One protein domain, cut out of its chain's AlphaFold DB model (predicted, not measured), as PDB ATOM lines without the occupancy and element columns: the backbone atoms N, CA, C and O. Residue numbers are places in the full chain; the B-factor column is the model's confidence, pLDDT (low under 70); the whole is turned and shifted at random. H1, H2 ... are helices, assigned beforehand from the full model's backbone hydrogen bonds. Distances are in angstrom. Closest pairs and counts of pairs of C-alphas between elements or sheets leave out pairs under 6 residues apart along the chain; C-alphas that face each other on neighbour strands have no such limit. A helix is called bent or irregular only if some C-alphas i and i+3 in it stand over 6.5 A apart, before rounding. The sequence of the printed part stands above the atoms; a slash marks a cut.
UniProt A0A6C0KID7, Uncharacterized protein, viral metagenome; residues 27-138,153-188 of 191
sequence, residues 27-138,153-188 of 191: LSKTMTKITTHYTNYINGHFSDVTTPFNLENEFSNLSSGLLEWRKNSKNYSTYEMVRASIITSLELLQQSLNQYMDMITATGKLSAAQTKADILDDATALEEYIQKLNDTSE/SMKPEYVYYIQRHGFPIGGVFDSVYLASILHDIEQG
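This is residues 27 to 138 and 153 to 188 of the 191 residues of an uncharacterized protein of viral metagenome (UniProt A0A6C0KID7). One very long helix, H4, makes the length of the model: near its first end other helices gather into a crossed cluster, its residues 102 to 115 run on bare, and at its far end H5 turns off at nearly a right angle, making an L. In the cluster H3 folds back along H4 as a helical hairpin, H1 packs on H3 with its residues 30 to 34, the short H2 packs on H1 alone, and H7 crosses H3 with H6 packed on H7. The printed part has 148 residues, 118 of them in seven named helices, which follow one another along the chain as H1 to H7; there is no named strand, and the class is all helix. The whole is only just extended, close to loose, with a radius of gyration of the C-alphas of 22.4 A, and it spans 75 by 37 by 22 A.

H4, the longest helix, holds residues 77 to 121 and measures 64.5 A from C-alpha 77 at (47.482, 141.941, 58.818) to C-alpha 121 at (65.400, 191.025, 96.562). Before it comes H3, residues 55 to 72, 27.1 A long. H3 is irregular: C-alphas 69 and 72 are 7.0 A apart. H1, residues 29 to 42, is 20.0 A long and begins with C-alpha 29 at (33.354, 158.697, 62.647). H2 holds four residues, 47 to 50. After H4, H5 holds residues 123 to 137 and is 20.8 A long. Beyond the cut, H6 holds residues 156 to 165, 13.9 A, and H7 holds residues 175 to 186, 16.3 A, ending with C-alpha 186 at (29.046, 148.124, 79.663).

H4 touches H3 with residues 80 to 94 alone; the two form a helical hairpin, running opposite ways at a shallow tilt of 14 degrees, and their closest C-alphas are those of Leu 66 and Ile 87, 7.4 A apart. H7 touches H3 about perpendicular, at 87 degrees, with the C-alphas of Ser 64 and Ala 179 the closest at 4.6 A. H7 only just touches H4, with 3 pairs of C-alphas within 8 A, the closest being Ile 87 and Ser 175 at 6.7 A. H6 touches H7 at a steep tilt of 55 degrees, opposite ways, the closest C-alphas being those of Glu 157 and Leu 182, 6.0 A apart. H3 and H6 are near each other, with 6 pairs of C-alphas within 10 A. H1 touches H3 with residues 30 to 34 alone, at a steep tilt of 48 degrees and opposite ways; the closest C-alphas are those of Thr 30 and Leu 62, 5.9 A apart. H1 is close to H4 but not clearly touching, with the C-alphas of Ile 34 and Leu 90 the closest at 7.2 A. H2 touches H1, the closest C-alphas being those of His 37 and Val 49 at 5.9 A. H5 touches H4 only at the corner, about perpendicular at 84 degrees, with the C-alphas of Ile 119 and Ala 125 the closest at 5.2 A. Among the pairs that stay apart are H3 and H5, and H4 and H6. In H1, H4, H5, H6 and H7 every O i to N i+4 pair is within hydrogen-bond range; in H3 8 of 14 are, and H2 is too short for such a pair.

The two C-alphas farthest apart, those of Asn 75 and Glu 138, are 75.9 A from each other. Residues 102 to 115 of H4 stand free, and so do residues 130 to 138, of which 130 to 137 belong to H5. Residues 139 to 152 are not printed, and C-alphas 138 and 153 are 37.6 A apart across this cut. Of the links that are printed whole, none is long. The mean pLDDT of the printed part is 84.2; it is under 70 at residues 49 to 56, 136 to 138 and 153.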
ATOM      1  N   LEU A  27      37.350 156.208  56.919       92.25
ATOM      2  CA  LEU A  27      36.116 156.990  56.786       92.25
ATOM      3  C   LEU A  27      35.213 156.920  58.027       92.25
ATOM      4  O   LEU A  27      34.120 157.488  58.033       92.25
ATOM      5  N   SER A  28      35.627 156.206  59.075       92.38
ATOM      6  CA  SER A  28      34.823 156.070  60.284       92.38
ATOM      7  C   SER A  28      34.682 157.405  61.019       92.38
ATOM      8  O   SER A  28      35.557 158.279  60.983       92.38
ATOM      9  N   LYS A  29      33.579 157.546  61.763       91.69
ATOM     10  CA  LYS A  29      33.354 158.697  62.647       91.69
ATOM     11  C   LYS A  29      34.489 158.850  63.668       91.69
ATOM     12  O   LYS A  29      34.909 159.970  63.940       91.69
ATOM     13  N   THR A  30      35.002 157.732  64.186       90.56
ATOM     14  CA  THR A  30      36.141 157.687  65.112       90.56
ATOM     15  C   THR A  30      37.387 158.300  64.482       90.56
ATOM     16  O   THR A  30      37.960 159.222  65.053       90.56
ATOM     17  N   MET A  31      37.762 157.872  63.272       91.31
ATOM     18  CA  MET A  31      38.949 158.404  62.598       91.31
ATOM     19  C   MET A  31      38.793 159.881  62.224       91.31
ATOM     20  O   MET A  31      39.737 160.661  62.355       91.31
ATOM     21  N   THR A  32      37.591 160.288  61.815       90.88
ATOM     22  CA  THR A  32      37.301 161.695  61.511       90.88
ATOM     23  C   THR A  32      37.520 162.569  62.746       90.88
ATOM     24  O   THR A  32      38.237 163.561  62.669       90.88
ATOM     25  N   LYS A  33      36.988 162.158  63.906       90.06
ATOM     26  CA  LYS A  33      37.198 162.856  65.182       90.06
ATOM     27  C   LYS A  33      38.674 162.925  65.576       90.06
ATOM     28  O   LYS A  33      39.151 164.000  65.922       90.06
ATOM     29  N   ILE A  34      39.399 161.806  65.482       89.81
ATOM     30  CA  ILE A  34      40.846 161.760  65.751       89.81
ATOM     31  C   ILE A  34      41.576 162.781  64.874       89.81
ATOM     32  O   ILE A  34      42.337 163.606  65.373       89.81
ATOM     33  N   THR A  35      41.288 162.783  63.572       90.31
ATOM     34  CA  THR A  35      41.899 163.711  62.611       90.31
ATOM     35  C   THR A  35      41.574 165.171  62.934       90.31
ATOM     36  O   THR A  35      42.449 166.031  62.824       90.31
ATOM     37  N   THR A  36      40.346 165.469  63.369       89.44
ATOM     38  CA  THR A  36      39.960 166.816  63.816       89.44
ATOM     39  C   THR A  36      40.798 167.273  65.006       89.44
ATOM     40  O   THR A  36      41.351 168.371  64.961       89.44
ATOM     41  N   HIS A  37      40.964 166.430  66.030       88.25
ATOM     42  CA  HIS A  37      41.789 166.769  67.196       88.25
ATOM     43  C   HIS A  37      43.248 167.015  66.813       88.25
ATOM     44  O   HIS A  37      43.836 168.006  67.244       88.25
ATOM     45  N   TYR A  38      43.811 166.190  65.929       87.88
ATOM     46  CA  TYR A  38      45.153 166.428  65.392       87.88
ATOM     47  C   TYR A  38      45.278 167.731  64.632       87.88
ATOM     48  O   TYR A  38      46.256 168.452  64.801       87.88
ATOM     49  N   THR A  39      44.297 168.034  63.789       88.75
ATOM     50  CA  THR A  39      44.306 169.260  62.993       88.75
ATOM     51  C   THR A  39      44.294 170.480  63.908       88.75
ATOM     52  O   THR A  39      45.086 171.398  63.716       88.75
ATOM     53  N   ASN A  40      43.457 170.466  64.947       86.81
ATOM     54  CA  ASN A  40      43.415 171.539  65.937       86.81
ATOM     55  C   ASN A  40      44.739 171.659  66.705       86.81
ATOM     56  O   ASN A  40      45.248 172.767  66.862       86.81
ATOM     57  N   TYR A  41      45.330 170.533  67.114       85.81
ATOM     58  CA  TYR A  41      46.622 170.509  67.803       85.81
ATOM     59  C   TYR A  41      47.749 171.090  66.933       85.81
ATOM     60  O   TYR A  41      48.473 171.981  67.369       85.81
ATOM     61  N   ILE A  42      47.871 170.635  65.682       86.81
ATOM     62  CA  ILE A  42      48.907 171.084  64.736       86.81
ATOM     63  C   ILE A  42      48.769 172.580  64.427       86.81
ATOM     64  O   ILE A  42      49.774 173.275  64.305       86.81
ATOM     65  N   ASN A  43      47.539 173.088  64.341       89.00
ATOM     66  CA  ASN A  43      47.269 174.502  64.078       89.00
ATOM     67  C   ASN A  43      47.407 175.398  65.322       89.00
ATOM     68  O   ASN A  43      47.159 176.599  65.240       89.00
ATOM     69  N   GLY A  44      47.790 174.843  66.476       82.19
ATOM     70  CA  GLY A  44      47.969 175.599  67.714       82.19
ATOM     71  C   GLY A  44      46.662 176.002  68.403       82.19
ATOM     72  O   GLY A  44      46.686 176.789  69.349       82.19
ATOM     73  N   HIS A  45      45.521 175.451  67.981       84.62
ATOM     74  CA  HIS A  45      44.222 175.646  68.629       84.62
ATOM     75  C   HIS A  45      44.093 174.734  69.858       84.62
ATOM     76  O   HIS A  45      43.202 173.890  69.952       84.62
ATOM     77  N   PHE A  46      45.024 174.867  70.808       77.56
ATOM     78  CA  PHE A  46      45.135 173.951  71.943       77.56
ATOM     79  C   PHE A  46      43.891 173.961  72.834       77.56
ATOM     80  O   PHE A  46      43.508 172.899  73.305       77.56
ATOM     81  N   SER A  47      43.214 175.102  73.010       72.69
ATOM     82  CA  SER A  47      41.961 175.204  73.783       72.69
ATOM     83  C   SER A  47      40.856 174.274  73.274       72.69
ATOM     84  O   SER A  47      40.085 173.722  74.065       72.69
ATOM     85  N   ASP A  48      40.815 174.077  71.956       71.38
ATOM     86  CA  ASP A  48      39.810 173.271  71.259       71.38
ATOM     87  C   ASP A  48      40.129 171.776  71.332       71.38
ATOM     88  O   ASP A  48      39.298 170.946  70.965       71.38
ATOM     89  N   VAL A  49      41.325 171.427  71.810       69.62
ATOM     90  CA  VAL A  49      41.740 170.052  72.086       69.62
ATOM     91  C   VAL A  49      41.705 169.793  73.587       69.62
ATOM     92  O   VAL A  49      41.105 168.820  74.016       69.62
ATOM     93  N   THR A  50      42.250 170.674  74.422       68.00
ATOM     94  CA  THR A  50      42.368 170.452  75.872       68.00
ATOM     95  C   THR A  50      41.022 170.363  76.588       68.00
ATOM     96  O   THR A  50      40.880 169.567  77.513       68.00
ATOM     97  N   THR A  51      40.018 171.129  76.156       61.25
ATOM     98  CA  THR A  51      38.696 171.148  76.805       61.25
ATOM     99  C   THR A  51      37.848 169.899  76.483       61.25
ATOM    100  O   THR A  51      37.319 169.287  77.413       61.25
ATOM    101  N   PRO A  52      37.710 169.461  75.212       55.12
ATOM    102  CA  PRO A  52      36.967 168.240  74.877       55.12
ATOM    103  C   PRO A  52      37.781 166.947  75.029       55.12
ATOM    104  O   PRO A  52      37.194 165.902  75.290       55.12
ATOM    105  N   PHE A  53      39.111 166.999  74.911       59.22
ATOM    106  CA  PHE A  53      40.019 165.862  75.117       59.22
ATOM    107  C   PHE A  53      40.432 165.728  76.593       59.22
ATOM    108  O   PHE A  53      41.522 165.261  76.916       59.22
ATOM    109  N   ASN A  54      39.543 166.121  77.513       62.84
ATOM    110  CA  ASN A  54      39.574 165.608  78.876       62.84
ATOM    111  C   ASN A  54      39.607 164.073  78.771       62.84
ATOM    112  O   ASN A  54      38.713 163.486  78.144       62.84
ATOM    113  N   LEU A  55      40.639 163.466  79.380       56.38
ATOM    114  CA  LEU A  55      40.836 162.020  79.504       56.38
ATOM    115  C   LEU A  55      39.500 161.293  79.650       56.38
ATOM    116  O   LEU A  55      39.224 160.366  78.900       56.38
ATOM    117  N   GLU A  56      38.643 161.799  80.533       60.28
ATOM    118  CA  GLU A  56      37.432 161.161  81.009       60.28
ATOM    119  C   GLU A  56      36.357 160.891  79.956       60.28
ATOM    120  O   GLU A  56      35.544 160.001  80.179       60.28
ATOM    121  N   ASN A  57      36.313 161.596  78.823       74.88
ATOM    122  CA  ASN A  57      35.231 161.422  77.846       74.88
ATOM    123  C   ASN A  57      35.739 161.044  76.457       74.88
ATOM    124  O   ASN A  57      35.459 159.953  75.965       74.88
ATOM    125  N   GLU A  58      36.454 161.944  75.788       83.69
ATOM    126  CA  GLU A  58      36.710 161.770  74.359       83.69
ATOM    127  C   GLU A  58      37.777 160.701  74.096       83.69
ATOM    128  O   GLU A  58      37.591 159.885  73.197       83.69
ATOM    129  N   PHE A  59      38.833 160.617  74.913       86.25
ATOM    130  CA  PHE A  59      39.853 159.572  74.770       86.25
ATOM    131  C   PHE A  59      39.265 158.167  74.965       86.25
ATOM    132  O   PHE A  59      39.490 157.286  74.134       86.25
ATOM    133  N   SER A  60      38.451 157.974  76.008       85.62
ATOM    134  CA  SER A  60      37.729 156.718  76.252       85.62
ATOM    135  C   SER A  60      36.787 156.353  75.105       85.62
ATOM    136  O   SER A  60      36.845 155.237  74.590       85.62
ATOM    137  N   ASN A  61      35.988 157.308  74.620       87.94
ATOM    138  CA  ASN A  61      35.086 157.081  73.487       87.94
ATOM    139  C   ASN A  61      35.838 156.683  72.207       87.94
ATOM    140  O   ASN A  61      35.401 155.795  71.470       87.94
ATOM    141  N   LEU A  62      36.963 157.342  71.920       90.56
ATOM    142  CA  LEU A  62      37.791 157.036  70.755       90.56
ATOM    143  C   LEU A  62      38.478 155.673  70.895       90.56
ATOM    144  O   LEU A  62      38.496 154.907  69.931       90.56
ATOM    145  N   SER A  63      38.962 155.344  72.093       90.25
ATOM    146  CA  SER A  63      39.563 154.047  72.421       90.25
ATOM    147  C   SER A  63      38.567 152.902  72.231       90.25
ATOM    148  O   SER A  63      38.857 151.951  71.499       90.25
ATOM    149  N   SER A  64      37.358 153.022  72.793       88.75
ATOM    150  CA  SER A  64      36.272 152.053  72.590       88.75
ATOM    151  C   SER A  64      35.898 151.924  71.117       88.75
ATOM    152  O   SER A  64      35.826 150.813  70.592       88.75
ATOM    153  N   GLY A  65      35.769 153.048  70.405       88.19
ATOM    154  CA  GLY A  65      35.517 153.041  68.967       88.19
ATOM    155  C   GLY A  65      36.580 152.256  68.190       88.19
ATOM    156  O   GLY A  65      36.239 151.439  67.340       88.19
ATOM    157  N   LEU A  66      37.871 152.446  68.486       89.75
ATOM    158  CA  LEU A  66      38.971 151.706  67.848       89.75
ATOM    159  C   LEU A  66      39.018 150.219  68.240       89.75
ATOM    160  O   LEU A  66      39.511 149.395  67.457       89.75
ATOM    161  N   LEU A  67      38.510 149.854  69.421       89.44
ATOM    162  CA  LEU A  67      38.371 148.458  69.834       89.44
ATOM    163  C   LEU A  67      37.286 147.738  69.026       89.44
ATOM    164  O   LEU A  67      37.503 146.598  68.616       89.44
ATOM    165  N   GLU A  68      36.162 148.391  68.718       87.56
ATOM    166  CA  GLU A  68      35.110 147.796  67.878       87.56
ATOM    167  C   GLU A  68      35.628 147.388  66.492       87.56
ATOM    168  O   GLU A  68      35.222 146.362  65.936       87.56
ATOM    169  N   TRP A  69      36.581 148.154  65.963       87.56
ATOM    170  CA  TRP A  69      37.258 147.882  64.697       87.56
ATOM    171  C   TRP A  69      38.222 146.684  64.767       87.56
ATOM    172  O   TRP A  69      38.571 146.097  63.747       87.56
ATOM    173  N   ARG A  70      38.585 146.195  65.957       86.62
ATOM    174  CA  ARG A  70      39.479 145.033  66.114       86.62
ATOM    175  C   ARG A  70      38.902 143.726  65.548       86.62
ATOM    176  O   ARG A  70      39.666 142.792  65.301       86.62
ATOM    177  N   LYS A  71      37.584 143.636  65.318       78.94
ATOM    178  CA  LYS A  71      36.854 142.404  64.935       78.94
ATOM    179  C   LYS A  71      37.442 141.663  63.722       78.94
ATOM    180  O   LYS A  71      37.372 140.440  63.685       78.94
ATOM    181  N   ASN A  72      38.070 142.371  62.780       73.00
ATOM    182  CA  ASN A  72      38.636 141.775  61.560       73.00
ATOM    183  C   ASN A  72      40.170 141.646  61.564       73.00
ATOM    184  O   ASN A  72      40.746 141.174  60.586       73.00
ATOM    185  N   SER A  73      40.834 142.016  62.663       78.06
ATOM    186  CA  SER A  73      42.304 142.086  62.762       78.06
ATOM    187  C   SER A  73      43.017 140.762  62.484       78.06
ATOM    188  O   SER A  73      44.080 140.742  61.873       78.06
ATOM    189  N   LYS A  74      42.417 139.632  62.878       77.94
ATOM    190  CA  LYS A  74      43.015 138.298  62.704       77.94
ATOM    191  C   LYS A  74      43.125 137.856  61.244       77.94
ATOM    192  O   LYS A  74      43.979 137.034  60.934       77.94
ATOM    193  N   ASN A  75      42.260 138.377  60.376       81.88
ATOM    194  CA  ASN A  75      42.173 137.951  58.980       81.88
ATOM    195  C   ASN A  75      42.946 138.881  58.032       81.88
ATOM    196  O   ASN A  75      43.194 138.503  56.891       81.88
ATOM    197  N   TYR A  76      43.327 140.076  58.498       86.81
ATOM    198  CA  TYR A  76      43.894 141.146  57.679       86.81
ATOM    199  C   TYR A  76      45.045 141.843  58.421       86.81
ATOM    200  O   TYR A  76      44.828 142.693  59.289       86.81
ATOM    201  N   SER A  77      46.287 141.459  58.112       87.44
ATOM    202  CA  SER A  77      47.482 141.941  58.818       87.44
ATOM    203  C   SER A  77      47.823 143.402  58.522       87.44
ATOM    204  O   SER A  77      48.240 144.130  59.420       87.44
ATOM    205  N   THR A  78      47.649 143.848  57.276       88.31
ATOM    206  CA  THR A  78      47.888 145.240  56.869       88.31
ATOM    207  C   THR A  78      46.856 146.147  57.521       88.31
ATOM    208  O   THR A  78      47.191 147.210  58.041       88.31
ATOM    209  N   TYR A  79      45.602 145.697  57.555       91.31
ATOM    210  CA  TYR A  79      44.540 146.383  58.279       91.31
ATOM    211  C   TYR A  79      44.882 146.567  59.763       91.31
ATOM    212  O   TYR A  79      44.764 147.676  60.287       91.31
ATOM    213  N   GLU A  80      45.342 145.509  60.436       90.88
ATOM    214  CA  GLU A  80      45.713 145.594  61.849       90.88
ATOM    215  C   GLU A  80      46.905 146.527  62.079       90.88
ATOM    216  O   GLU A  80      46.900 147.289  63.043       90.88
ATOM    217  N   MET A  81      47.885 146.543  61.172       90.50
ATOM    218  CA  MET A  81      49.005 147.484  61.232       90.50
ATOM    219  C   MET A  81      48.531 148.944  61.158       90.50
ATOM    220  O   MET A  81      48.996 149.786  61.931       90.50
ATOM    221  N   VAL A  82      47.572 149.246  60.275       91.81
ATOM    222  CA  VAL A  82      46.966 150.584  60.179       91.81
ATOM    223  C   VAL A  82      46.211 150.925  61.466       91.81
ATOM    224  O   VAL A  82      46.423 151.995  62.033       91.81
ATOM    225  N   ARG A  83      45.374 150.011  61.972       93.12
ATOM    226  CA  ARG A  83      44.616 150.214  63.217       93.12
ATOM    227  C   ARG A  83      45.538 150.452  64.415       93.12
ATOM    228  O   ARG A  83      45.296 151.373  65.191       93.12
ATOM    229  N   ALA A  84      46.601 149.660  64.549       92.12
ATOM    230  CA  ALA A  84      47.602 149.814  65.601       92.12
ATOM    231  C   ALA A  84      48.328 151.163  65.497       92.12
ATOM    232  O   ALA A  84      48.481 151.848  66.501       92.12
ATOM    233  N   SER A  85      48.679 151.597  64.282       93.12
ATOM    234  CA  SER A  85      49.289 152.916  64.062       93.12
ATOM    235  C   SER A  85      48.360 154.058  64.492       93.12
ATOM    236  O   SER A  85      48.817 155.040  65.076       93.12
ATOM    237  N   ILE A  86      47.048 153.926  64.254       93.75
ATOM    238  CA  ILE A  86      46.039 154.898  64.711       93.75
ATOM    239  C   ILE A  86      45.939 154.915  66.244       93.75
ATOM    240  O   ILE A  86      45.816 155.994  66.818       93.75
ATOM    241  N   ILE A  87      46.038 153.761  66.912       93.12
ATOM    242  CA  ILE A  87      46.072 153.685  68.385       93.12
ATOM    243  C   ILE A  87      47.301 154.395  68.941       93.12
ATOM    244  O   ILE A  87      47.167 155.288  69.769       93.12
ATOM    245  N   THR A  88      48.490 154.058  68.439       92.25
ATOM    246  CA  THR A  88      49.735 154.707  68.870       92.25
ATOM    247  C   THR A  88      49.685 156.210  68.638       92.25
ATOM    248  O   THR A  88      50.165 156.986  69.459       92.25
ATOM    249  N   SER A  89      49.070 156.633  67.533       90.69
ATOM    250  CA  SER A  89      48.801 158.045  67.295       90.69
ATOM    251  C   SER A  89      47.935 158.593  68.442       90.69
ATOM    252  O   SER A  89      48.378 159.495  69.153       90.69
ATOM    253  N   LEU A  90      46.747 158.037  68.689       91.00
ATOM    254  CA  LEU A  90      45.841 158.512  69.743       91.00
ATOM    255  C   LEU A  90      46.539 158.674  71.113       91.00
ATOM    256  O   LEU A  90      46.348 159.686  71.788       91.00
ATOM    257  N   GLU A  91      47.393 157.725  71.485       90.81
ATOM    258  CA  GLU A  91      48.199 157.756  72.714       90.81
ATOM    259  C   GLU A  91      49.260 158.864  72.692       90.81
ATOM    260  O   GLU A  91      49.437 159.580  73.678       90.81
ATOM    261  N   LEU A  92      49.918 159.084  71.550       89.94
ATOM    262  CA  LEU A  92      50.837 160.208  71.350       89.94
ATOM    263  C   LEU A  92      50.128 161.557  71.527       89.94
ATOM    264  O   LEU A  92      50.703 162.489  72.093       89.94
ATOM    265  N   LEU A  93      48.886 161.681  71.053       88.50
ATOM    266  CA  LEU A  93      48.099 162.898  71.248       88.50
ATOM    267  C   LEU A  93      47.821 163.130  72.739       88.50
ATOM    268  O   LEU A  93      48.036 164.238  73.227       88.50
ATOM    269  N   GLN A  94      47.433 162.087  73.478       87.25
ATOM    270  CA  GLN A  94      47.252 162.162  74.930       87.25
ATOM    271  C   GLN A  94      48.551 162.568  75.645       87.25
ATOM    272  O   GLN A  94      48.542 163.495  76.456       87.25
ATOM    273  N   GLN A  95      49.680 161.940  75.304       87.38
ATOM    274  CA  GLN A  95      51.002 162.291  75.833       87.38
ATOM    275  C   GLN A  95      51.320 163.775  75.610       87.38
ATOM    276  O   GLN A  95      51.776 164.463  76.523       87.38
ATOM    277  N   SER A  96      51.074 164.264  74.395       85.81
ATOM    278  CA  SER A  96      51.377 165.640  73.998       85.81
ATOM    279  C   SER A  96      50.546 166.652  74.792       85.81
ATOM    280  O   SER A  96      51.056 167.685  75.220       85.81
ATOM    281  N   LEU A  97      49.276 166.332  75.052       84.06
ATOM    282  CA  LEU A  97      48.398 167.162  75.877       84.06
ATOM    283  C   LEU A  97      48.822 167.163  77.347       84.06
ATOM    284  O   LEU A  97      48.850 168.228  77.962       84.06
ATOM    285  N   ASN A  98      49.217 166.012  77.894       83.75
ATOM    286  CA  ASN A  98      49.755 165.937  79.254       83.75
ATOM    287  C   ASN A  98      51.000 166.829  79.402       83.75
ATOM    288  O   ASN A  98      51.069 167.647  80.315       83.75
ATOM    289  N   GLN A  99      51.937 166.750  78.451       85.06
ATOM    290  CA  GLN A  99      53.142 167.589  78.443       85.06
ATOM    291  C   GLN A  99      52.815 169.085  78.344       85.06
ATOM    292  O   GLN A  99      53.448 169.908  79.008       85.06
ATOM    293  N   TYR A 100      51.812 169.452  77.545       84.25
ATOM    294  CA  TYR A 100      51.341 170.832  77.454       84.25
ATOM    295  C   TYR A 100      50.788 171.343  78.795       84.25
ATOM    296  O   TYR A 100      51.123 172.449  79.225       84.25
ATOM    297  N   MET A 101      49.996 170.527  79.495       81.12
ATOM    298  CA  MET A 101      49.462 170.870  80.819       81.12
ATOM    299  C   MET A 101      50.562 170.988  81.882       81.12
ATOM    300  O   MET A 101      50.531 171.912  82.705       81.12
ATOM    301  N   ASP A 102      51.566 170.111  81.836       83.56
ATOM    302  CA  ASP A 102      52.745 170.193  82.701       83.56
ATOM    303  C   ASP A 102      53.520 171.491  82.456       83.56
ATOM    304  O   ASP A 102      53.911 172.170  83.407       83.56
ATOM    305  N   MET A 103      53.685 171.889  81.190       86.38
ATOM    306  CA  MET A 103      54.352 173.137  80.820       86.38
ATOM    307  C   MET A 103      53.595 174.367  81.334       86.38
ATOM    308  O   MET A 103      54.219 175.267  81.903       86.38
ATOM    309  N   ILE A 104      52.265 174.416  81.188       84.50
ATOM    310  CA  ILE A 104      51.445 175.503  81.751       84.50
ATOM    311  C   ILE A 104      51.631 175.569  83.267       84.50
ATOM    312  O   ILE A 104      51.883 176.640  83.822       84.50
ATOM    313  N   THR A 105      51.559 174.418  83.937       84.19
ATOM    314  CA  THR A 105      51.709 174.327  85.392       84.19
ATOM    315  C   THR A 105      53.094 174.787  85.844       84.19
ATOM    316  O   THR A 105      53.214 175.555  86.800       84.19
ATOM    317  N   ALA A 106      54.151 174.350  85.158       85.44
ATOM    318  CA  ALA A 106      55.524 174.750  85.438       85.44
ATOM    319  C   ALA A 106      55.731 176.253  85.212       85.44
ATOM    320  O   ALA A 106      56.337 176.914  86.051       85.44
ATOM    321  N   THR A 107      55.165 176.806  84.138       88.50
ATOM    322  CA  THR A 107      55.225 178.243  83.830       88.50
ATOM    323  C   THR A 107      54.519 179.069  84.905       88.50
ATOM    324  O   THR A 107      55.068 180.062  85.379       88.50
ATOM    325  N   GLY A 108      53.346 178.626  85.370       82.44
ATOM    326  CA  GLY A 108      52.635 179.272  86.476       82.44
ATOM    327  C   GLY A 108      53.423 179.229  87.789       82.44
ATOM    328  O   GLY A 108      53.536 180.243  88.478       82.44
ATOM    329  N   LYS A 109      54.035 178.082  88.116       88.81
ATOM    330  CA  LYS A 109      54.906 177.940  89.298       88.81
ATOM    331  C   LYS A 109      56.148 178.822  89.208       88.81
ATOM    332  O   LYS A 109      56.519 179.427  90.209       88.81
ATOM    333  N   LEU A 110      56.769 178.901  88.032       90.19
ATOM    334  CA  LEU A 110      57.926 179.758  87.791       90.19
ATOM    335  C   LEU A 110      57.556 181.229  87.977       90.19
ATOM    336  O   LEU A 110      58.236 181.919  88.725       90.19
ATOM    337  N   SER A 111      56.458 181.681  87.368       88.38
ATOM    338  CA  SER A 111      55.976 183.056  87.519       88.38
ATOM    339  C   SER A 111      55.717 183.399  88.990       88.38
ATOM    340  O   SER A 111      56.210 184.409  89.481       88.38
ATOM    341  N   ALA A 112      55.045 182.514  89.733       85.88
ATOM    342  CA  ALA A 112      54.810 182.710  91.162       85.88
ATOM    343  C   ALA A 112      56.108 182.720  91.991       85.88
ATOM    344  O   ALA A 112      56.207 183.452  92.976       85.88
ATOM    345  N   ALA A 113      57.100 181.902  91.626       86.44
ATOM    346  CA  ALA A 113      58.400 181.879  92.288       86.44
ATOM    347  C   ALA A 113      59.212 183.149  92.001       86.44
ATOM    348  O   ALA A 113      59.816 183.689  92.922       86.44
ATOM    349  N   GLN A 114      59.175 183.648  90.763       90.44
ATOM    350  CA  GLN A 114      59.807 184.907  90.367       90.44
ATOM    351  C   GLN A 114      59.212 186.080  91.135       90.44
ATOM    352  O   GLN A 114      59.953 186.791  91.796       90.44
ATOM    353  N   THR A 115      57.880 186.199  91.194       85.19
ATOM    354  CA  THR A 115      57.230 187.252  91.991       85.19
ATOM    355  C   THR A 115      57.653 187.217  93.461       85.19
ATOM    356  O   THR A 115      57.836 188.261  94.078       85.19
ATOM    357  N   LYS A 116      57.828 186.025  94.046       84.19
ATOM    358  CA  LYS A 116      58.324 185.897  95.424       84.19
ATOM    359  C   LYS A 116      59.788 186.309  95.559       84.19
ATOM    360  O   LYS A 116      60.127 186.924  96.561       84.19
ATOM    361  N   ALA A 117      60.638 185.956  94.597       87.38
ATOM    362  CA  ALA A 117      62.042 186.354  94.591       87.38
ATOM    363  C   ALA A 117      62.185 187.876  94.442       87.38
ATOM    364  O   ALA A 117      62.880 188.485  95.242       87.38
ATOM    365  N   ASP A 118      61.427 188.488  93.529       88.25
ATOM    366  CA  ASP A 118      61.430 189.938  93.308       88.25
ATOM    367  C   ASP A 118      61.059 190.713  94.587       88.25
ATOM    368  O   ASP A 118      61.661 191.739  94.890       88.25
ATOM    369  N   ILE A 119      60.103 190.202  95.377       83.62
ATOM    370  CA  ILE A 119      59.751 190.772  96.690       83.62
ATOM    371  C   ILE A 119      60.901 190.626  97.696       83.62
ATOM    372  O   ILE A 119      61.112 191.518  98.510       83.62
ATOM    373  N   LEU A 120      61.612 189.495  97.693       79.81
ATOM    374  CA  LEU A 120      62.701 189.229  98.639       79.81
ATOM    375  C   LEU A 120      63.974 190.023  98.314       79.81
ATOM    376  O   LEU A 120      64.721 190.358  99.233       79.81
ATOM    377  N   ASP A 121      64.210 190.315  97.036       88.06
ATOM    378  CA  ASP A 121      65.400 191.025  96.562       88.06
ATOM    379  C   ASP A 121      65.284 192.559  96.711       88.06
ATOM    380  O   ASP A 121      66.300 193.258  96.683       88.06
ATOM    381  N   ASP A 122      64.074 193.095  96.925       87.94
ATOM    382  CA  ASP A 122      63.816 194.514  97.211       87.94
ATOM    383  C   ASP A 122      63.351 194.710  98.663       87.94
ATOM    384  O   ASP A 122      62.233 194.362  99.041       87.94
ATOM    385  N   ALA A 123      64.202 195.333  99.485       81.75
ATOM    386  CA  ALA A 123      63.913 195.600 100.894       81.75
ATOM    387  C   ALA A 123      62.630 196.428 101.112       81.75
ATOM    388  O   ALA A 123      61.932 196.212 102.102       81.75
ATOM    389  N   THR A 124      62.291 197.331 100.185       85.62
ATOM    390  CA  THR A 124      61.067 198.147 100.251       85.62
ATOM    391  C   THR A 124      59.840 197.285  99.965       85.62
ATOM    392  O   THR A 124      58.860 197.324 100.707       85.62
ATOM    393  N   ALA A 125      59.907 196.448  98.924       80.19
ATOM    394  CA  ALA A 125      58.835 195.511  98.589       80.19
ATOM    395  C   ALA A 125      58.625 194.466  99.698       80.19
ATOM    396  O   ALA A 125      57.491 194.067  99.975       80.19
ATOM    397  N   LEU A 126      59.706 194.052 100.363       82.81
ATOM    398  CA  LEU A 126      59.661 193.154 101.509       82.81
ATOM    399  C   LEU A 126      58.973 193.800 102.719       82.81
ATOM    400  O   LEU A 126      58.113 193.164 103.329       82.81
ATOM    401  N   GLU A 127      59.309 195.050 103.051       83.56
ATOM    402  CA  GLU A 127      58.629 195.805 104.111       83.56
ATOM    403  C   GLU A 127      57.134 195.962 103.811       83.56
ATOM    404  O   GLU A 127      56.308 195.648 104.667       83.56
ATOM    405  N   GLU A 128      56.762 196.341 102.585       83.31
ATOM    406  CA  GLU A 128      55.356 196.436 102.168       83.31
ATOM    407  C   GLU A 128      54.621 195.089 102.240       83.31
ATOM    408  O   GLU A 128      53.444 195.028 102.609       83.31
ATOM    409  N   TYR A 129      55.295 193.993 101.887       81.19
ATOM    410  CA  TYR A 129      54.731 192.649 101.963       81.19
ATOM    411  C   TYR A 129      54.515 192.197 103.415       81.19
ATOM    412  O   TYR A 129      53.452 191.661 103.736       81.19
ATOM    413  N   ILE A 130      55.476 192.456 104.308       82.00
ATOM    414  CA  ILE A 130      55.360 192.188 105.752       82.00
ATOM    415  C   ILE A 130      54.254 193.048 106.370       82.00
ATOM    416  O   ILE A 130      53.444 192.535 107.142       82.00
ATOM    417  N   GLN A 131      54.180 194.328 106.001       82.81
ATOM    418  CA  GLN A 131      53.132 195.237 106.456       82.81
ATOM    419  C   GLN A 131      51.752 194.713 106.041       82.81
ATOM    420  O   GLN A 131      50.888 194.553 106.893       82.81
ATOM    421  N   LYS A 132      51.573 194.310 104.773       80.19
ATOM    422  CA  LYS A 132      50.331 193.674 104.302       80.19
ATOM    423  C   LYS A 132      49.996 192.399 105.068       80.19
ATOM    424  O   LYS A 132      48.829 192.186 105.382       80.19
ATOM    425  N   LEU A 133      50.971 191.539 105.363       76.69
ATOM    426  CA  LEU A 133      50.733 190.331 106.162       76.69
ATOM    427  C   LEU A 133      50.259 190.673 107.580       76.69
ATOM    428  O   LEU A 133      49.309 190.054 108.060       76.69
ATOM    429  N   ASN A 134      50.864 191.677 108.213       74.62
ATOM    430  CA  ASN A 134      50.468 192.153 109.536       74.62
ATOM    431  C   ASN A 134      49.075 192.804 109.510       74.62
ATOM    432  O   ASN A 134      48.233 192.454 110.333       74.62
ATOM    433  N   ASP A 135      48.781 193.634 108.510       71.50
ATOM    434  CA  ASP A 135      47.469 194.268 108.325       71.50
ATOM    435  C   ASP A 135      46.369 193.225 108.034       71.50
ATOM    436  O   ASP A 135      45.219 193.376 108.442       71.50
ATOM    437  N   THR A 136      46.720 192.123 107.362       60.00
ATOM    438  CA  THR A 136      45.799 190.998 107.117       60.00
ATOM    439  C   THR A 136      45.620 190.130 108.369       60.00
ATOM    440  O   THR A 136      44.570 189.515 108.546       60.00
ATOM    441  N   SER A 137      46.611 190.091 109.268       52.34
ATOM    442  CA  SER A 137      46.553 189.327 110.522       52.34
ATOM    443  C   SER A 137      45.621 189.934 111.581       52.34
ATOM    444  O   SER A 137      45.197 189.225 112.495       52.34
ATOM    445  N   GLU A 138      45.227 191.205 111.431       51.94
ATOM    446  CA  GLU A 138      44.242 191.864 112.303       51.94
ATOM    447  C   GLU A 138      42.773 191.533 111.947       51.94
ATOM    448  O   GLU A 138      41.857 191.891 112.689       51.94
ATOM    449  N   SER A 153      36.438 162.959  91.804       65.44
ATOM    450  CA  SER A 153      35.843 161.652  91.584       65.44
ATOM    451  C   SER A 153      36.297 161.175  90.219       65.44
ATOM    452  O   SER A 153      35.674 161.479  89.206       65.44
ATOM    453  N   MET A 154      37.398 160.432  90.208       72.81
ATOM    454  CA  MET A 154      37.856 159.734  89.016       72.81
ATOM    455  C   MET A 154      36.759 158.784  88.527       72.81
ATOM    456  O   MET A 154      36.127 158.095  89.333       72.81
ATOM    457  N   LYS A 155      36.525 158.739  87.214       80.38
ATOM    458  CA  LYS A 155      35.523 157.822  86.670       80.38
ATOM    459  C   LYS A 155      35.890 156.346  86.903       80.38
ATOM    460  O   LYS A 155      37.084 156.021  86.924       80.38
ATOM    461  N   PRO A 156      34.890 155.451  87.032       85.38
ATOM    462  CA  PRO A 156      35.112 154.040  87.341       85.38
ATOM    463  C   PRO A 156      36.099 153.341  86.401       85.38
ATOM    464  O   PRO A 156      36.943 152.583  86.868       85.38
ATOM    465  N   GLU A 157      36.070 153.625  85.097       86.19
ATOM    466  CA  GLU A 157      36.951 152.984  84.115       86.19
ATOM    467  C   GLU A 157      38.445 153.217  84.388       86.19
ATOM    468  O   GLU A 157      39.246 152.290  84.259       86.19
ATOM    469  N   TYR A 158      38.837 154.410  84.845       87.56
ATOM    470  CA  TYR A 158      40.233 154.696  85.191       87.56
ATOM    471  C   TYR A 158      40.610 154.092  86.536       87.56
ATOM    472  O   TYR A 158      41.736 153.627  86.700       87.56
ATOM    473  N   VAL A 159      39.670 154.053  87.483       87.81
ATOM    474  CA  VAL A 159      39.874 153.375  88.768       87.81
ATOM    475  C   VAL A 159      40.149 151.892  88.524       87.81
ATOM    476  O   VAL A 159      41.158 151.368  88.995       87.81
ATOM    477  N   TYR A 160      39.315 151.236  87.717       89.88
ATOM    478  CA  TYR A 160      39.497 149.839  87.337       89.88
ATOM    479  C   TYR A 160      40.786 149.611  86.551       89.88
ATOM    480  O   TYR A 160      41.486 148.626  86.798       89.88
ATOM    481  N   TYR A 161      41.149 150.534  85.657       91.25
ATOM    482  CA  TYR A 161      42.424 150.469  84.947       91.25
ATOM    483  C   TYR A 161      43.593 150.477  85.923       91.25
ATOM    484  O   TYR A 161      44.440 149.587  85.872       91.25
ATOM    485  N   ILE A 162      43.625 151.445  86.839       89.00
ATOM    486  CA  ILE A 162      44.721 151.600  87.798       89.00
ATOM    487  C   ILE A 162      44.798 150.390  88.731       89.00
ATOM    488  O   ILE A 162      45.892 149.911  89.020       89.00
ATOM    489  N   GLN A 163      43.659 149.850  89.164       89.31
ATOM    490  CA  GLN A 163      43.622 148.645  89.993       89.31
ATOM    491  C   GLN A 163      44.157 147.407  89.262       89.31
ATOM    492  O   GLN A 163      44.849 146.590  89.868       89.31
ATOM    493  N   ARG A 164      43.846 147.252  87.968       91.69
ATOM    494  CA  ARG A 164      44.179 146.050  87.187       91.69
ATOM    495  C   ARG A 164      45.573 146.094  86.564       91.69
ATOM    496  O   ARG A 164      46.231 145.060  86.475       91.69
ATOM    497  N   HIS A 165      46.002 147.266  86.113       91.81
ATOM    498  CA  HIS A 165      47.213 147.458  85.312       91.81
ATOM    499  C   HIS A 165      48.245 148.378  85.976       91.81
ATOM    500  O   HIS A 165      49.363 148.494  85.477       91.81
ATOM    501  N   GLY A 166      47.907 148.989  87.112       88.44
ATOM    502  CA  GLY A 166      48.732 150.000  87.765       88.44
ATOM    503  C   GLY A 166      48.543 151.393  87.162       88.44
ATOM    504  O   GLY A 166      47.805 151.596  86.195       88.44
ATOM    505  N   PHE A 167      49.215 152.380  87.757       85.31
ATOM    506  CA  PHE A 167      49.192 153.745  87.236       85.31
ATOM    507  C   PHE A 167      49.872 153.797  85.853       85.31
ATOM    508  O   PHE A 167      50.960 153.232  85.704       85.31
ATOM    509  N   PRO A 168      49.270 154.456  84.847       85.19
ATOM    510  CA  PRO A 168      49.832 154.516  83.502       85.19
ATOM    511  C   PRO A 168      51.228 155.146  83.487       85.19
ATOM    512  O   PRO A 168      51.461 156.219  84.057       85.19
ATOM    513  N   ILE A 169      52.166 154.501  82.792       76.06
ATOM    514  CA  ILE A 169      53.521 155.028  82.613       76.06
ATOM    515  C   ILE A 169      53.428 156.338  81.822       76.06
ATOM    516  O   ILE A 169      52.802 156.397  80.769       76.06
ATOM    517  N   GLY A 170      54.026 157.410  82.346       74.06
ATOM    518  CA  GLY A 170      53.983 158.731  81.707       74.06
ATOM    519  C   GLY A 170      52.596 159.390  81.682       74.06
ATOM    520  O   GLY A 170      52.413 160.364  80.955       74.06
ATOM    521  N   GLY A 171      51.624 158.873  82.446       76.62
ATOM    522  CA  GLY A 171      50.262 159.415  82.501       76.62
ATOM    523  C   GLY A 171      49.409 159.130  81.257       76.62
ATOM    524  O   GLY A 171      48.350 159.737  81.102       76.62
ATOM    525  N   VAL A 172      49.861 158.241  80.368       85.06
ATOM    526  CA  VAL A 172      49.159 157.855  79.134       85.06
ATOM    527  C   VAL A 172      48.524 156.487  79.326       85.06
ATOM    528  O   VAL A 172      49.209 155.511  79.632       85.06
ATOM    529  N   PHE A 173      47.206 156.417  79.178       88.25
ATOM    530  CA  PHE A 173      46.476 155.161  79.322       88.25
ATOM    531  C   PHE A 173      46.615 154.342  78.040       88.25
ATOM    532  O   PHE A 173      46.486 154.884  76.947       88.25
ATOM    533  N   ASP A 174      46.838 153.034  78.171       92.00
ATOM    534  CA  ASP A 174      46.803 152.128  77.024       92.00
ATOM    535  C   ASP A 174      45.367 152.067  76.493       92.00
ATOM    536  O   ASP A 174      44.429 151.692  77.212       92.00
ATOM    537  N   SER A 175      45.194 152.451  75.228       89.00
ATOM    538  CA  SER A 175      43.870 152.588  74.617       89.00
ATOM    539  C   SER A 175      43.148 151.243  74.541       89.00
ATOM    540  O   SER A 175      41.923 151.179  74.635       89.00
ATOM    541  N   VAL A 176      43.887 150.143  74.371       90.69
ATOM    542  CA  VAL A 176      43.318 148.797  74.248       90.69
ATOM    543  C   VAL A 176      42.862 148.282  75.609       90.69
ATOM    544  O   VAL A 176      41.764 147.729  75.708       90.69
ATOM    545  N   TYR A 177      43.669 148.461  76.655       92.00
ATOM    546  CA  TYR A 177      43.294 148.058  78.012       92.00
ATOM    547  C   TYR A 177      42.134 148.888  78.551       92.00
ATOM    548  O   TYR A 177      41.182 148.320  79.087       92.00
ATOM    549  N   LEU A 178      42.154 150.207  78.343       90.69
ATOM    550  CA  LEU A 178      41.057 151.076  78.761       90.69
ATOM    551  C   LEU A 178      39.752 150.721  78.039       90.69
ATOM    552  O   LEU A 178      38.717 150.565  78.684       90.69
ATOM    553  N   ALA A 179      39.805 150.500  76.723       90.12
ATOM    554  CA  ALA A 179      38.636 150.073  75.959       90.12
ATOM    555  C   ALA A 179      38.096 148.708  76.415       90.12
ATOM    556  O   ALA A 179      36.884 148.501  76.437       90.12
ATOM    557  N   SER A 180      38.972 147.775  76.806       91.31
ATOM    558  CA  SER A 180      38.542 146.486  77.359       91.31
ATOM    559  C   SER A 180      37.791 146.655  78.679       91.31
ATOM    560  O   SER A 180      36.805 145.966  78.903       91.31
ATOM    561  N   ILE A 181      38.242 147.563  79.545       91.56
ATOM    562  CA  ILE A 181      37.591 147.839  80.831       91.56
ATOM    563  C   ILE A 181      36.241 148.518  80.624       91.56
ATOM    564  O   ILE A 181      35.268 148.136  81.266       91.56
ATOM    565  N   LEU A 182      36.161 149.478  79.701       89.31
ATOM    566  CA  LEU A 182      34.895 150.104  79.315       89.31
ATOM    567  C   LEU A 182      33.896 149.062  78.816       89.31
ATOM    568  O   LEU A 182      32.744 149.062  79.240       89.31
ATOM    569  N   HIS A 183      34.356 148.128  77.983       89.38
ATOM    570  CA  HIS A 183      33.523 147.022  77.532       89.38
ATOM    571  C   HIS A 183      33.044 146.146  78.702       89.38
ATOM    572  O   HIS A 183      31.861 145.830  78.776       89.38
ATOM    573  N   ASP A 184      33.927 145.798  79.643       90.94
ATOM    574  CA  ASP A 184      33.567 145.012  80.829       90.94
ATOM    575  C   ASP A 184      32.515 145.739  81.703       90.94
ATOM    576  O   ASP A 184      31.593 145.100  82.216       90.94
ATOM    577  N   ILE A 185      32.604 147.069  81.837       88.38
ATOM    578  CA  ILE A 185      31.611 147.901  82.543       88.38
ATOM    579  C   ILE A 185      30.267 147.901  81.801       88.38
ATOM    580  O   ILE A 185      29.224 147.661  82.405       88.38
ATOM    581  N   GLU A 186      30.268 148.119  80.483       87.69
ATOM    582  CA  GLU A 186      29.046 148.124  79.663       87.69
ATOM    583  C   GLU A 186      28.310 146.776  79.686       87.69
ATOM    584  O   GLU A 186      27.080 146.736  79.632       87.69
ATOM    585  N   GLN A 187      29.051 145.668  79.777       87.50
ATOM    586  CA  GLN A 187      28.485 144.323  79.914       87.50
ATOM    587  C   GLN A 187      28.068 143.980  81.358       87.50
ATOM    588  O   GLN A 187      27.568 142.882  81.601       87.50
ATOM    589  N   GLY A 188      28.268 144.887  82.322       85.94
ATOM    590  CA  GLY A 188      27.945 144.677  83.736       85.94
ATOM    591  C   GLY A 188      28.848 143.664  84.447       85.94
ATOM    592  O   GLY A 188      28.467 143.131  85.489       85.94
TER     593      GLY A 188